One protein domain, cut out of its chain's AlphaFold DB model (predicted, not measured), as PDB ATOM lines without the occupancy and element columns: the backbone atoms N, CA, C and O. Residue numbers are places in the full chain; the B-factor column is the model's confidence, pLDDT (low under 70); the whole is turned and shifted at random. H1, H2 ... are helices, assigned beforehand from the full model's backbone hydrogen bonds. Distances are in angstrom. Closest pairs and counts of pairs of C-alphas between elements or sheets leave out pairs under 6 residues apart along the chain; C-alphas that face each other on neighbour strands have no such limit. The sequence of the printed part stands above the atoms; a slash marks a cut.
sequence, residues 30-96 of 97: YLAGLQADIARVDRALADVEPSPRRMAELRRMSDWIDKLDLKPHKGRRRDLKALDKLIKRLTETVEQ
ATOM      1  N   TYR A  30      11.071  48.775 -12.837       95.94
ATOM      2  CA  TYR A  30      12.114  48.342 -13.758       95.94
ATOM      3  C   TYR A  30      13.484  48.247 -13.073       95.94
ATOM      4  O   TYR A  30      14.159  47.226 -13.187       95.94
ATOM      5  N   LEU A  31      13.882  49.276 -12.314       95.44
ATOM      6  CA  LEU A  31      15.144  49.252 -11.569       95.44
ATOM      7  C   LEU A  31      15.155  48.152 -10.501       95.44
ATOM      8  O   LEU A  31      16.171  47.479 -10.348       95.44
ATOM      9  N   ALA A  32      14.040  47.937  -9.800       97.50
ATOM     10  CA  ALA A  32      13.907  46.842  -8.842       97.50
ATOM     11  C   ALA A  32      14.078  45.469  -9.515       97.50
ATOM     12  O   ALA A  32      14.762  44.608  -8.966       97.50
ATOM     13  N   GLY A  33      13.533  45.285 -10.723       98.12
ATOM     14  CA  GLY A  33      13.743  44.081 -11.531       98.12
ATOM     15  C   GLY A  33      15.219  43.840 -11.856       98.12
ATOM     16  O   GLY A  33      15.734  42.759 -11.584       98.12
ATOM     17  N   LEU A  34      15.930  44.872 -12.328       97.44
ATOM     18  CA  LEU A  34      17.371  44.777 -12.595       97.44
ATOM     19  C   LEU A  34      18.178  44.401 -11.342       97.44
ATOM     20  O   LEU A  34      19.107  43.601 -11.426       97.44
ATOM     21  N   GLN A  35      17.825  44.948 -10.175       98.00
ATOM     22  CA  GLN A  35      18.474  44.591  -8.906       98.00
ATOM     23  C   GLN A  35      18.185  43.140  -8.499       98.00
ATOM     24  O   GLN A  35      19.081  42.444  -8.027       98.00
ATOM     25  N   ALA A  36      16.956  42.664  -8.711       98.06
ATOM     26  CA  ALA A  36      16.592  41.278  -8.435       98.06
ATOM     27  C   ALA A  36      17.360  40.286  -9.325       98.06
ATOM     28  O   ALA A  36      17.768  39.229  -8.843       98.06
ATOM     29  N   ASP A  37      17.596  40.635 -10.591       98.25
ATOM     30  CA  ASP A  37      18.404  39.831 -11.510       98.25
ATOM     31  C   ASP A  37      19.886  39.812 -11.103       98.25
ATOM     32  O   ASP A  37      20.485  38.739 -11.053       98.25
ATOM     33  N   ILE A  38      20.464  40.954 -10.702       98.31
ATOM     34  CA  ILE A  38      21.822  40.990 -10.124       98.31
ATOM     35  C   ILE A  38      21.904  40.075  -8.894       98.31
ATOM     36  O   ILE A  38      22.808  39.249  -8.801       98.31
ATOM     37  N   ALA A  39      20.931  40.157  -7.985       97.88
ATOM     38  CA  ALA A  39      20.876  39.297  -6.804       97.88
ATOM     39  C   ALA A  39      20.650  37.810  -7.143       97.88
ATOM     40  O   ALA A  39      20.955  36.933  -6.336       97.88
ATOM     41  N   ARG A  40      20.072  37.485  -8.308       96.56
ATOM     42  CA  ARG A  40      19.983  36.103  -8.806       96.56
ATOM     43  C   ARG A  40      21.357  35.607  -9.254       96.56
ATOM     44  O   ARG A  40      21.733  34.505  -8.871       96.56
ATOM     45  N   VAL A  41      22.102  36.425 -10.001       97.94
ATOM     46  CA  VAL A  41      23.478  36.116 -10.421       97.94
ATOM     47  C   VAL A  41      24.385  35.912  -9.210       97.94
ATOM     48  O   VAL A  41      25.081  34.907  -9.146       97.94
ATOM     49  N   ASP A  42      24.328  36.811  -8.228       97.69
ATOM     50  CA  ASP A  42      25.133  36.727  -7.001       97.69
ATOM     51  C   ASP A  42      24.873  35.433  -6.210       97.69
ATOM     52  O   ASP A  42      25.801  34.740  -5.803       97.69
ATOM     53  N   ARG A  43      23.604  35.027  -6.086       96.56
ATOM     54  CA  ARG A  43      23.248  33.746  -5.456       96.56
ATOM     55  C   ARG A  43      23.766  32.540  -6.235       96.56
ATOM     56  O   ARG A  43      24.318  31.634  -5.631       96.56
ATOM     57  N   ALA A  44      23.640  32.543  -7.562       95.62
ATOM     58  CA  ALA A  44      24.162  31.453  -8.386       95.62
ATOM     59  C   ALA A  44      25.694  31.322  -8.288       95.62
ATOM     60  O   ALA A  44      26.224  30.222  -8.407       95.62
ATOM     61  N   LEU A  45      26.406  32.431  -8.048       95.62
ATOM     62  CA  LEU A  45      27.846  32.423  -7.787       95.62
ATOM     63  C   LEU A  45      28.208  31.789  -6.440       95.62
ATOM     64  O   LEU A  45      29.287  31.216  -6.331       95.62
ATOM     65  N   ALA A  46      27.346  31.885  -5.427       93.81
ATOM     66  CA  ALA A  46      27.610  31.310  -4.108       93.81
ATOM     67  C   ALA A  46      27.591  29.772  -4.117       93.81
ATOM     68  O   ALA A  46      28.355  29.151  -3.382       93.81
ATOM     69  N   ASP A  47      26.767  29.177  -4.984       91.50
ATOM     70  CA  ASP A  47      26.551  27.727  -5.065       91.50
ATOM     71  C   ASP A  47      27.341  27.060  -6.216       91.50
ATOM     72  O   ASP A  47      27.113  25.893  -6.545       91.50
ATOM     73  N   VAL A  48      28.244  27.789  -6.888       93.38
ATOM     74  CA  VAL A  48      28.922  27.283  -8.092       93.38
ATOM     75  C   VAL A  48      30.073  26.332  -7.756       93.38
ATOM     76  O   VAL A  48      31.075  26.710  -7.151       93.38
ATOM     77  N   GLU A  49      29.980  25.094  -8.238       94.12
ATOM     78  CA  GLU A  49      31.065  24.123  -8.095       94.12
ATOM     79  C   GLU A  49      32.232  24.409  -9.066       94.12
ATOM     80  O   GLU A  49      32.011  24.666 -10.264       94.12
ATOM     81  N   PRO A  50      33.499  24.334  -8.609       94.25
ATOM     82  CA  PRO A  50      34.654  24.591  -9.459       94.25
ATOM     83  C   PRO A  50      34.762  23.601 -10.628       94.25
ATOM     84  O   PRO A  50      34.908  22.394 -10.454       94.25
ATOM     85  N   SER A  51      34.786  24.122 -11.856       96.44
ATOM     86  CA  SER A  51      35.142  23.348 -13.050       96.44
ATOM     87  C   SER A  51      35.830  24.226 -14.100       96.44
ATOM     88  O   SER A  51      35.613  25.443 -14.116       96.44
ATOM     89  N   PRO A  52      36.618  23.651 -15.033       96.69
ATOM     90  CA  PRO A  52      37.237  24.423 -16.112       96.69
ATOM     91  C   PRO A  52      36.220  25.225 -16.935       96.69
ATOM     92  O   PRO A  52      36.488  26.365 -17.318       96.69
ATOM     93  N   ARG A  53      35.024  24.657 -17.155       95.88
ATOM     94  CA  ARG A  53      33.921  25.335 -17.846       95.88
ATOM     95  C   ARG A  53      33.423  26.546 -17.055       95.88
ATOM     96  O   ARG A  53      33.372  27.636 -17.624       95.88
ATOM     97  N   ARG A  54      33.114  26.378 -15.762       95.50
ATOM     98  CA  ARG A  54      32.640  27.476 -14.898       95.50
ATOM     99  C   ARG A  54      33.690  28.572 -14.768       95.50
ATOM    100  O   ARG A  54      33.373  29.739 -14.956       95.50
ATOM    101  N   MET A  55      34.965  28.217 -14.603       96.56
ATOM    102  CA  MET A  55      36.062  29.191 -14.582       96.56
ATOM    103  C   MET A  55      36.142  30.029 -15.868       96.56
ATOM    104  O   MET A  55      36.362  31.238 -15.806       96.56
ATOM    105  N   ALA A  56      35.944  29.418 -17.040       96.81
ATOM    106  CA  ALA A  56      35.918  30.144 -18.310       96.81
ATOM    107  C   ALA A  56      34.670  31.034 -18.474       96.81
ATOM    108  O   ALA A  56      34.723  32.059 -19.156       96.81
ATOM    109  N   GLU A  57      33.533  30.649 -17.896       97.06
ATOM    110  CA  GLU A  57      32.311  31.463 -17.862       97.06
ATOM    111  C   GLU A  57      32.472  32.665 -16.916       97.06
ATOM    112  O   GLU A  57      32.238  33.792 -17.344       97.06
ATOM    113  N   LEU A  58      33.002  32.463 -15.705       97.38
ATOM    114  CA  LEU A  58      33.290  33.525 -14.729       97.38
ATOM    115  C   LEU A  58      34.247  34.592 -15.277       97.38
ATOM    116  O   LEU A  58      34.005  35.793 -15.126       97.38
ATOM    117  N   ARG A  59      35.315  34.170 -15.970       97.25
ATOM    118  CA  ARG A  59      36.236  35.099 -16.648       97.25
ATOM    119  C   ARG A  59      35.513  35.937 -17.700       97.25
ATOM    120  O   ARG A  59      35.657  37.152 -17.714       97.25
ATOM    121  N   ARG A  60      34.678  35.308 -18.537       97.06
ATOM    122  CA  ARG A  60      33.892  36.018 -19.561       97.06
ATOM    123  C   ARG A  60      32.905  37.015 -18.954       97.06
ATOM    124  O   ARG A  60      32.750  38.101 -19.503       97.06
ATOM    125  N   MET A  61      32.250  36.654 -17.853       97.81
ATOM    126  CA  MET A  61      31.341  37.551 -17.132       97.81
ATOM    127  C   MET A  61      32.086  38.778 -16.597       97.81
ATOM    128  O   MET A  61      31.628  39.899 -16.814       97.81
ATOM    129  N   SER A  62      33.258  38.570 -15.987       97.69
ATOM    130  CA  SER A  62      34.129  39.653 -15.503       97.69
ATOM    131  C   SER A  62      34.559  40.574 -16.650       97.69
ATOM    132  O   SER A  62      34.342  41.779 -16.580       97.69
ATOM    133  N   ASP A  63      35.011  40.008 -17.776       97.94
ATOM    134  CA  ASP A  63      35.391  40.782 -18.965       97.94
ATOM    135  C   ASP A  63      34.248  41.659 -19.504       97.94
ATOM    136  O   ASP A  63      34.490  42.727 -20.071       97.94
ATOM    137  N   TRP A  64      32.992  41.201 -19.424       97.19
ATOM    138  CA  TRP A  64      31.848  42.002 -19.869       97.19
ATOM    139  C   TRP A  64      31.573  43.179 -18.937       97.19
ATOM    140  O   TRP A  64      31.202  44.247 -19.426       97.19
ATOM    141  N   ILE A  65      31.755  42.984 -17.629       96.62
ATOM    142  CA  ILE A  65      31.614  44.034 -16.617       96.62
ATOM    143  C   ILE A  65      32.726  45.073 -16.796       96.62
ATOM    144  O   ILE A  65      32.431  46.261 -16.888       96.62
ATOM    145  N   ASP A  66      33.976  44.640 -16.957       95.06
ATOM    146  CA  ASP A  66      35.131  45.537 -17.095       95.06
ATOM    147  C   ASP A  66      35.075  46.398 -18.366       95.06
ATOM    148  O   ASP A  66      35.571  47.524 -18.403       95.06
ATOM    149  N   LYS A  67      34.433  45.896 -19.426       94.56
ATOM    150  CA  LYS A  67      34.239  46.626 -20.694       94.56
ATOM    151  C   LYS A  67      33.089  47.634 -20.658       94.56
ATOM    152  O   LYS A  67      32.827  48.299 -21.664       94.56
ATOM    153  N   LEU A  68      32.365  47.732 -19.548       92.12
ATOM    154  CA  LEU A  68      31.212  48.608 -19.426       92.12
ATOM    155  C   LEU A  68      31.653  50.079 -19.260       92.12
ATOM    156  O   LEU A  68      31.930  50.549 -18.163       92.12
ATOM    157  N   ASP A  69      31.661  50.837 -20.357       88.88
ATOM    158  CA  ASP A  69      31.931  52.284 -20.343       88.88
ATOM    159  C   ASP A  69      30.627  53.093 -20.209       88.88
ATOM    160  O   ASP A  69      29.918  53.351 -21.191       88.88
ATOM    161  N   LEU A  70      30.289  53.493 -18.978       87.69
ATOM    162  CA  LEU A  70      29.113  54.321 -18.678       87.69
ATOM    163  C   LEU A  70      29.491  55.699 -18.141       87.69
ATOM    164  O   LEU A  70      30.548  55.905 -17.552       87.69
ATOM    165  N   LYS A  71      28.561  56.656 -18.268       82.75
ATOM    166  CA  LYS A  71      28.675  57.990 -17.657       82.75
ATOM    167  C   LYS A  71      27.489  58.217 -16.707       82.75
ATOM    168  O   LYS A  71      26.573  58.968 -17.059       82.75
ATOM    169  N   PRO A  72      27.504  57.619 -15.492       75.25
ATOM    170  CA  PRO A  72      26.327  57.496 -14.620       75.25
ATOM    171  C   PRO A  72      25.660  58.831 -14.277       75.25
ATOM    172  O   PRO A  72      24.439  58.959 -14.331       75.25
ATOM    173  N   HIS A  73      26.468  59.866 -14.027       77.12
ATOM    174  CA  HIS A  73      26.023  61.219 -13.676       77.12
ATOM    175  C   HIS A  73      25.150  61.895 -14.746       77.12
ATOM    176  O   HIS A  73      24.472  62.876 -14.458       77.12
ATOM    177  N   LYS A  74      25.155  61.401 -15.992       77.62
ATOM    178  CA  LYS A  74      24.341  61.966 -17.077       77.62
ATOM    179  C   LYS A  74      22.953  61.335 -17.181       77.62
ATOM    180  O   LYS A  74      22.173  61.801 -18.008       77.62
ATOM    181  N   GLY A  75      22.661  60.273 -16.418       76.44
ATOM    182  CA  GLY A  75      21.342  59.628 -16.382       76.44
ATOM    183  C   GLY A  75      20.810  59.223 -17.762       76.44
ATOM    184  O   GLY A  75      19.612  59.317 -18.029       76.44
ATOM    185  N   ARG A  76      21.694  58.853 -18.697       86.31
ATOM    186  CA  ARG A  76      21.310  58.660 -20.100       86.31
ATOM    187  C   ARG A  76      20.546  57.349 -20.260       86.31
ATOM    188  O   ARG A  76      21.048  56.293 -19.893       86.31
ATOM    189  N   ARG A  77      19.409  57.385 -20.965       87.38
ATOM    190  CA  ARG A  77      18.653  56.177 -21.366       87.38
ATOM    191  C   ARG A  77      19.534  55.108 -22.026       87.38
ATOM    192  O   ARG A  77      19.299  53.920 -21.841       87.38
ATOM    193  N   ARG A  78      20.537  55.520 -22.811       89.38
ATOM    194  CA  ARG A  78      21.469  54.590 -23.470       89.38
ATOM    195  C   ARG A  78      22.304  53.789 -22.459       89.38
ATOM    196  O   ARG A  78      22.560  52.620 -22.708       89.38
ATOM    197  N   ASP A  79      22.695  54.416 -21.349       91.00
ATOM    198  CA  ASP A  79      23.547  53.815 -20.323       91.00
ATOM    199  C   ASP A  79      22.708  52.807 -19.519       91.00
ATOM    200  O   ASP A  79      23.127  51.672 -19.322       91.00
ATOM    201  N   LEU A  80      21.455  53.163 -19.200       90.38
ATOM    202  CA  LEU A  80      20.483  52.234 -18.611       90.38
ATOM    203  C   LEU A  80      20.241  51.004 -19.502       90.38
ATOM    204  O   LEU A  80      20.248  49.878 -19.024       90.38
ATOM    205  N   LYS A  81      20.092  51.206 -20.817       91.88
ATOM    206  CA  LYS A  81      19.929  50.104 -21.779       91.88
ATOM    207  C   LYS A  81      21.175  49.214 -21.874       91.88
ATOM    208  O   LYS A  81      21.052  48.036 -22.196       91.88
ATOM    209  N   ALA A  82      22.367  49.769 -21.665       93.50
ATOM    210  CA  ALA A  82      23.599  48.990 -21.637       93.50
ATOM    211  C   ALA A  82      23.674  48.118 -20.373       93.50
ATOM    212  O   ALA A  82      23.987  46.936 -20.494       93.50
ATOM    213  N   LEU A  83      23.301  48.667 -19.209       94.81
ATOM    214  CA  LEU A  83      23.180  47.908 -17.956       94.81
ATOM    215  C   LEU A  83      22.192  46.753 -18.089       94.81
ATOM    216  O   LEU A  83      22.555  45.616 -17.822       94.81
ATOM    217  N   ASP A  84      20.983  47.033 -18.569       96.06
ATOM    218  CA  ASP A  84      19.933  46.034 -18.792       96.06
ATOM    219  C   ASP A  84      20.422  44.859 -19.647       96.06
ATOM    220  O   ASP A  84      20.333  43.696 -19.262       96.06
ATOM    221  N   LYS A  85      21.055  45.165 -20.786       96.69
ATOM    222  CA  LYS A  85      21.633  44.145 -21.667       96.69
ATOM    223  C   LYS A  85      22.715  43.311 -20.985       96.69
ATOM    224  O   LYS A  85      22.764  42.107 -21.218       96.69
ATOM    225  N   LEU A  86      23.603  43.945 -20.218       97.88
ATOM    226  CA  LEU A  86      24.655  43.228 -19.504       97.88
ATOM    227  C   LEU A  86      24.044  42.311 -18.443       97.88
ATOM    228  O   LEU A  86      24.350  41.125 -18.442       97.88
ATOM    229  N   ILE A  87      23.161  42.842 -17.597       98.25
ATOM    230  CA  ILE A  87      22.502  42.093 -16.521       98.25
ATOM    231  C   ILE A  87      21.762  40.893 -17.104       98.25
ATOM    232  O   ILE A  87      22.007  39.774 -16.672       98.25
ATOM    233  N   LYS A  88      20.965  41.091 -18.161       97.69
ATOM    234  CA  LYS A  88      20.280  39.994 -18.850       97.69
ATOM    235  C   LYS A  88      21.251  38.906 -19.313       97.69
ATOM    236  O   LYS A  88      21.002  37.730 -19.085       97.69
ATOM    237  N   ARG A  89      22.379  39.290 -19.917       98.00
ATOM    238  CA  ARG A  89      23.397  38.342 -20.387       98.00
ATOM    239  C   ARG A  89      24.060  37.569 -19.242       98.00
ATOM    240  O   ARG A  89      24.363  36.387 -19.399       98.00
ATOM    241  N   LEU A  90      24.318  38.229 -18.111       98.25
ATOM    242  CA  LEU A  90      24.849  37.582 -16.909       98.25
ATOM    243  C   LEU A  90      23.838  36.569 -16.363       98.25
ATOM    244  O   LEU A  90      24.200  35.417 -16.138       98.25
ATOM    245  N   THR A  91      22.572  36.971 -16.243       97.94
ATOM    246  CA  THR A  91      21.469  36.110 -15.802       97.94
ATOM    247  C   THR A  91      21.308  34.887 -16.704       97.94
ATOM    248  O   THR A  91      21.321  33.765 -16.214       97.94
ATOM    249  N   GLU A  92      21.275  35.072 -18.027       97.38
ATOM    250  CA  GLU A  92      21.200  33.971 -19.001       97.38
ATOM    251  C   GLU A  92      22.389  33.004 -18.891       97.38
ATOM    252  O   GLU A  92      22.251  31.816 -19.172       97.38
ATOM    253  N   THR A  93      23.570  33.501 -18.506       96.94
ATOM    254  CA  THR A  93      24.760  32.658 -18.326       96.94
ATOM    255  C   THR A  93      24.606  31.764 -17.102       96.94
ATOM    256  O   THR A  93      24.858  30.566 -17.205       96.94
ATOM    257  N   VAL A  94      24.168  32.321 -15.966       96.38
ATOM    258  CA  VAL A  94      24.003  31.548 -14.724       96.38
ATOM    259  C   VAL A  94      22.777  30.636 -14.740       96.38
ATOM    260  O   VAL A  94      22.764  29.623 -14.060       96.38
ATOM    261  N   GLU A  95      21.755  30.938 -15.541       94.38
ATOM    262  CA  GLU A  95      20.600  30.046 -15.740       94.38
ATOM    263  C   GLU A  95      20.962  28.760 -16.502       94.38
ATOM    264  O   GLU A  95      20.202  27.795 -16.495       94.38
ATOM    265  N   GLN A  96      22.126  28.735 -17.155       91.56
ATOM    266  CA  GLN A  96      22.686  27.550 -17.813       91.56
ATOM    267  C   GLN A  96      23.661  26.782 -16.905       91.56
ATOM    268  O   GLN A  96      24.408  25.916 -17.394       91.56
TER     269      GLN A  96
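AT A GLANCE: This is residues 30 to 96 of the 97 residues of an uncharacterized protein of Verrucomicrobia bacterium (UniProt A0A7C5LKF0). Three long helices run lengthwise in an open arrangement: H3 packs on H1 along one of its sides and on H2 along another, while H1 and H2 are joined at one end and otherwise apart. H2 and H3 form a nearly parallel-sided helical hairpin running opposite ways, and H1 runs the same way as H3 at a shallow tilt. The printed part has 67 residues with three named helices, H1, H2 and H3 along the chain, and no named strand; the class is all helix. It is only just compact, close to loose, with a radius of gyration of the C-alphas of 13.0 A, and elongated, with spans of 40 by 23 by 15 A.

HOW THE PARTS SIT: H3, residues 77 to 94, touches H1, residues 30 to 46; their closest C-alphas, those of Val 41 and Thr 91, are 5.7 A apart. These two run the same way at a shallow tilt of 32 degrees. H3 also touches H2, residues 52 to 66, with its residues 86 to 93 alone; the closest C-alphas, those of Met 61 and Leu 90, are 6.5 A apart. H2 and H3 are a hairpin, running opposite ways at a shallow tilt of 7 degrees. H1 and H2 are apart. In H1, H2 and H3 every O i to N i+4 pair is within hydrogen-bond range.

IN THESE COORDINATES: H3 is 26.1 A long from first to last C-alpha and ends with C-alpha 94 at (24.003, 31.548, -14.724). H1 is 25.0 A long and begins with C-alpha 30 at (12.114, 48.342, -13.758). H2 is 21.2 A long, with C-alpha 52 at (37.237, 24.423, -16.112).

THE WHOLE: The two C-alphas farthest apart, those of Ser 51 and Lys 74, are 40.3 A apart. The link from H1 to H2 is tight, and that from H2 to H3 is short. The printed part has no cut. The mean pLDDT of the printed part is 94.1, and no printed residue is under 70.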